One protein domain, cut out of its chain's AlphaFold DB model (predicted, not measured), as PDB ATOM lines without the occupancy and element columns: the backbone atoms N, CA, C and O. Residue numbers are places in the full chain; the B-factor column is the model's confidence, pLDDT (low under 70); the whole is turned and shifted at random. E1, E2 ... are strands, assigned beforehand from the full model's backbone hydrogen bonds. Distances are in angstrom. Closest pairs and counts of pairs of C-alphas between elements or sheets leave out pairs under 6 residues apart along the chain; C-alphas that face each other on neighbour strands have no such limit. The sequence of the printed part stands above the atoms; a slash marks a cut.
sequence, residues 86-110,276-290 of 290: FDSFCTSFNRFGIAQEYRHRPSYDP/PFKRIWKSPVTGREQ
ATOM      1  N   PHE A  86      26.264  77.614 -28.095       64.94
ATOM      2  CA  PHE A  86      26.682  77.377 -26.719       64.94
ATOM      3  C   PHE A  86      27.472  76.070 -26.683       64.94
ATOM      4  O   PHE A  86      26.963  75.032 -27.098       64.94
ATOM      5  N   ASP A  87      28.706  76.124 -26.189       71.94
ATOM      6  CA  ASP A  87      29.481  74.934 -25.829       71.94
ATOM      7  C   ASP A  87      28.938  74.390 -24.501       71.94
ATOM      8  O   ASP A  87      29.524  74.593 -23.433       71.94
ATOM      9  N   SER A  88      27.725  73.826 -24.544       80.12
ATOM     10  CA  SER A  88      27.108  73.245 -23.360       80.12
ATOM     11  C   SER A  88      27.857  71.975 -22.972       80.12
ATOM     12  O   SER A  88      28.114  71.089 -23.785       80.12
ATOM     13  N   PHE A  89      28.219  71.889 -21.697       82.56
ATOM     14  CA  PHE A  89      28.950  70.759 -21.144       82.56
ATOM     15  C   PHE A  89      28.054  70.035 -20.146       82.56
ATOM     16  O   PHE A  89      27.558  70.653 -19.207       82.56
ATOM     17  N   CYS A  90      27.848  68.735 -20.333       85.44
ATOM     18  CA  CYS A  90      27.051  67.915 -19.427       85.44
ATOM     19  C   CYS A  90      27.917  66.813 -18.818       85.44
ATOM     20  O   CYS A  90      28.628  66.107 -19.540       85.44
ATOM     21  N   THR A  91      27.867  66.666 -17.496       86.62
ATOM     22  CA  THR A  91      28.536  65.562 -16.804       86.62
ATOM     23  C   THR A  91      27.775  64.249 -16.999       86.62
ATOM     24  O   THR A  91      26.576  64.226 -17.275       86.62
ATOM     25  N   SER A  92      28.467  63.118 -16.856       85.12
ATOM     26  CA  SER A  92      27.809  61.809 -16.853       85.12
ATOM     27  C   SER A  92      26.913  61.648 -15.624       85.12
ATOM     28  O   SER A  92      27.307  62.033 -14.523       85.12
ATOM     29  N   PHE A  93      25.761  60.993 -15.781       84.50
ATOM     30  CA  PHE A  93      24.910  60.621 -14.651       84.50
ATOM     31  C   PHE A  93      25.666  59.750 -13.638       84.50
ATOM     32  O   PHE A  93      26.247  58.724 -13.995       84.50
ATOM     33  N   ASN A  94      25.628  60.136 -12.363       83.00
ATOM     34  CA  ASN A  94      26.169  59.318 -11.276       83.00
ATOM     35  C   ASN A  94      25.245  58.119 -10.948       83.00
ATOM     36  O   ASN A  94      24.173  57.967 -11.537       83.00
ATOM     37  N   ARG A  95      25.611  57.271  -9.964       82.31
ATOM     38  CA  ARG A  95      24.795  56.088  -9.585       82.31
ATOM     39  C   ARG A  95      23.366  56.423  -9.143       82.31
ATOM     40  O   ARG A  95      22.517  55.539  -9.122       82.31
ATOM     41  N   PHE A  96      23.124  57.665  -8.731       83.62
ATOM     42  CA  PHE A  96      21.820  58.160  -8.288       83.62
ATOM     43  C   PHE A  96      21.019  58.795  -9.432       83.62
ATOM     44  O   PHE A  96      19.922  59.302  -9.207       83.62
ATOM     45  N   GLY A  97      21.567  58.780 -10.650       85.25
ATOM     46  CA  GLY A  97      20.964  59.404 -11.815       85.25
ATOM     47  C   GLY A  97      21.060  60.924 -11.788       85.25
ATOM     48  O   GLY A  97      20.201  61.574 -12.353       85.25
ATOM     49  N   ILE A  98      22.062  61.531 -11.147       88.62
ATOM     50  CA  ILE A  98      22.228  62.995 -11.141       88.62
ATOM     51  C   ILE A  98      23.328  63.401 -12.126       88.62
ATOM     52  O   ILE A  98      24.414  62.823 -12.088       88.62
ATOM     53  N   ALA A  99      23.047  64.396 -12.968       88.75
ATOM     54  CA  ALA A  99      23.995  65.053 -13.870       88.75
ATOM     55  C   ALA A  99      23.909  66.585 -13.734       88.75
ATOM     56  O   ALA A  99      22.936  67.133 -13.205       88.75
ATOM     57  N   GLN A 100      24.941  67.284 -14.201       90.44
ATOM     58  CA  GLN A 100      25.032  68.742 -14.191       90.44
ATOM     59  C   GLN A 100      25.261  69.238 -15.621       90.44
ATOM     60  O   GLN A 100      26.209  68.821 -16.283       90.44
ATOM     61  N   GLU A 101      24.392  70.133 -16.081       90.19
ATOM     62  CA  GLU A 101      24.481  70.803 -17.375       90.19
ATOM     63  C   GLU A 101      24.978  72.239 -17.176       90.19
ATOM     64  O   GLU A 101      24.357  73.061 -16.496       90.19
ATOM     65  N   TYR A 102      26.110  72.545 -17.793       88.94
ATOM     66  CA  TYR A 102      26.776  73.834 -17.763       88.94
ATOM     67  C   TYR A 102      26.629  74.536 -19.114       88.94
ATOM     68  O   TYR A 102      26.654  73.899 -20.167       88.94
ATOM     69  N   ARG A 103      26.540  75.871 -19.105       86.69
ATOM     70  CA  ARG A 103      26.531  76.670 -20.348       86.69
ATOM     71  C   ARG A 103      27.880  76.687 -21.068       86.69
ATOM     72  O   ARG A 103      27.905  76.895 -22.275       86.69
ATOM     73  N   HIS A 104      28.955  76.518 -20.303       83.31
ATOM     74  CA  HIS A 104      30.347  76.460 -20.736       83.31
ATOM     75  C   HIS A 104      31.091  75.483 -19.830       83.31
ATOM     76  O   HIS A 104      30.715  75.325 -18.667       83.31
ATOM     77  N   ARG A 105      32.170  74.870 -20.324       82.19
ATOM     78  CA  ARG A 105      33.018  73.999 -19.505       82.19
ATOM     79  C   ARG A 105      33.503  74.738 -18.239       82.19
ATOM     80  O   ARG A 105      34.149  75.780 -18.374       82.19
ATOM     81  N   PRO A 106      33.215  74.228 -17.025       84.62
ATOM     82  CA  PRO A 106      33.625  74.885 -15.791       84.62
ATOM     83  C   PRO A 106      35.151  74.859 -15.641       84.62
ATOM     84  O   PRO A 106      35.809  73.881 -16.000       84.62
ATOM     85  N   SER A 107      35.719  75.931 -15.084       83.31
ATOM     86  CA  SER A 107      37.143  75.987 -14.720       83.31
ATOM     87  C   SER A 107      37.444  75.264 -13.406       83.31
ATOM     88  O   SER A 107      38.592  74.906 -13.150       83.31
ATOM     89  N   TYR A 108      36.417  75.054 -12.581       81.75
ATOM     90  CA  TYR A 108      36.504  74.411 -11.280       81.75
ATOM     91  C   TYR A 108      35.316  73.474 -11.074       81.75
ATOM     92  O   TYR A 108      34.170  73.923 -11.115       81.75
ATOM     93  N   ASP A 109      35.597  72.197 -10.831       77.25
ATOM     94  CA  ASP A 109      34.600  71.193 -10.473       77.25
ATOM     95  C   ASP A 109      35.019  70.517  -9.153       77.25
ATOM     96  O   ASP A 109      36.007  69.772  -9.137       77.25
ATOM     97  N   PRO A 110      34.317  70.790  -8.037       74.88
ATOM     98  CA  PRO A 110      34.637  70.192  -6.747       74.88
ATOM     99  C   PRO A 110      34.351  68.680  -6.698       74.88
ATOM    100  O   PRO A 110      34.968  67.979  -5.895       74.88
ATOM    101  N   PRO A 276      27.715  78.463 -12.475       90.56
ATOM    102  CA  PRO A 276      26.295  78.127 -12.522       90.56
ATOM    103  C   PRO A 276      26.027  76.890 -13.389       90.56
ATOM    104  O   PRO A 276      26.559  76.780 -14.495       90.56
ATOM    105  N   PHE A 277      25.148  76.007 -12.918       90.44
ATOM    106  CA  PHE A 277      24.730  74.802 -13.633       90.44
ATOM    107  C   PHE A 277      23.245  74.515 -13.426       90.44
ATOM    108  O   PHE A 277      22.630  74.951 -12.450       90.44
ATOM    109  N   LYS A 278      22.673  73.743 -14.346       91.19
ATOM    110  CA  LYS A 278      21.372  73.102 -14.188       91.19
ATOM    111  C   LYS A 278      21.600  71.678 -13.695       91.19
ATOM    112  O   LYS A 278      22.365  70.927 -14.291       91.19
ATOM    113  N   ARG A 279      20.948  71.299 -12.598       91.12
ATOM    114  CA  ARG A 279      20.985  69.922 -12.089       91.12
ATOM    115  C   ARG A 279      19.859  69.125 -12.733       91.12
ATOM    116  O   ARG A 279      18.713  69.548 -12.640       91.12
ATOM    117  N   ILE A 280      20.205  68.001 -13.348       92.94
ATOM    118  CA  ILE A 280      19.271  67.085 -14.005       92.94
ATOM    119  C   ILE A 280      19.236  65.797 -13.193       92.94
ATOM    120  O   ILE A 280      20.285  65.261 -12.828       92.94
ATOM    121  N   TRP A 281      18.040  65.290 -12.915       93.44
ATOM    122  CA  TRP A 281      17.855  63.993 -12.283       93.44
ATOM    123  C   TRP A 281      17.141  63.021 -13.213       93.44
ATOM    124  O   TRP A 281      16.059  63.294 -13.715       93.44
ATOM    125  N   LYS A 282      17.727  61.845 -13.403       92.12
ATOM    126  CA  LYS A 282      17.182  60.720 -14.142       92.12
ATOM    127  C   LYS A 282      16.709  59.656 -13.167       92.12
ATOM    128  O   LYS A 282      17.502  59.059 -12.441       92.12
ATOM    129  N   SER A 283      15.410  59.387 -13.185       88.81
ATOM    130  CA  SER A 283      14.825  58.352 -12.337       88.81
ATOM    131  C   SER A 283      15.409  56.971 -12.671       88.81
ATOM    132  O   SER A 283      15.348  56.560 -13.834       88.81
ATOM    133  N   PRO A 284      15.899  56.206 -11.677       82.81
ATOM    134  CA  PRO A 284      16.398  54.851 -11.906       82.81
ATOM    135  C   PRO A 284      15.271  53.859 -12.230       82.81
ATOM    136  O   PRO A 284      15.529  52.807 -12.802       82.81
ATOM    137  N   VAL A 285      14.022  54.194 -11.881       86.12
ATOM    138  CA  VAL A 285      12.851  53.326 -12.084       86.12
ATOM    139  C   VAL A 285      12.174  53.610 -13.422       86.12
ATOM    140  O   VAL A 285      11.765  52.687 -14.118       86.12
ATOM    141  N   THR A 286      12.032  54.887 -13.789       87.25
ATOM    142  CA  THR A 286      11.259  55.294 -14.976       87.25
ATOM    143  C   THR A 286      12.125  55.779 -16.134       87.25
ATOM    144  O   THR A 286      11.604  55.978 -17.229       87.25
ATOM    145  N   GLY A 287      13.424  56.008 -15.914       83.50
ATOM    146  CA  GLY A 287      14.360  56.510 -16.922       83.50
ATOM    147  C   GLY A 287      14.106  57.950 -17.380       83.50
ATOM    148  O   GLY A 287      14.803  58.421 -18.275       83.50
ATOM    149  N   ARG A 288      13.121  58.648 -16.795       87.06
ATOM    150  CA  ARG A 288      12.758  60.026 -17.154       87.06
ATOM    151  C   ARG A 288      13.667  61.034 -16.462       87.06
ATOM    152  O   ARG A 288      13.977  60.859 -15.284       87.06
ATOM    153  N   GLU A 289      14.035  62.074 -17.199       89.31
ATOM    154  CA  GLU A 289      14.835  63.205 -16.723       89.31
ATOM    155  C   GLU A 289      13.927  64.335 -16.209       89.31
ATOM    156  O   GLU A 289      12.868  64.594 -16.791       89.31
ATOM    157  N   GLN A 290      14.325  64.968 -15.103       80.94
ATOM    158  CA  GLN A 290      13.655  66.079 -14.419       80.94
ATOM    159  C   GLN A 290      14.654  67.184 -14.081       80.94
ATOM    160  O   GLN A 290      15.802  66.850 -13.701       80.94
TER     161      GLN A 290
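Overview. This is residues 86 to 110 and 276 to 290 of the 290 residues of an uncharacterized protein of Pisolithus microcarpus 441 (UniProt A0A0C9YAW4). With little regular structure, this is a narrow two-stranded ribbon, E1 beside E2, and long unnamed ends. The first stretch, residues 86 to 97, folds back into E1, and its residues 89 to 90 pair antiparallel with residues 101 to 102 of E1. The printed part has 40 residues, 10 of them in named elements, with no named helix: E1 then E2, antiparallel, class all strand. It is only just loose, close to compact, with a radius of gyration of the C-alphas of 11.0 A, and only just elongated, spanning 33 by 22 by 13 A.

Along the chain. E1, residues 98 to 102, begins at C-alpha 98 (22.228, 62.995, -11.141) and is 13.5 A long. E2, residues 277 to 281, is 12.9 A long and ends at C-alpha 281 (17.855, 63.993, -12.283).

Arrangement. E1 and E2 are antiparallel neighbours, their directions 153 degrees apart. C-alphas 98 and 281 face each other at 4.6 A. N 101 and O 278 are within hydrogen-bond range at 2.8 A.

Size, cuts and confidence. Residues 111 to 275 are not printed; C-alphas 110 and 276 are 12.9 A apart across this cut. The C-alphas farthest apart, of Ser 107 and Val 285, are 33.3 A apart. Mean pLDDT of the printed part is 85.1; residue 86 is under 70.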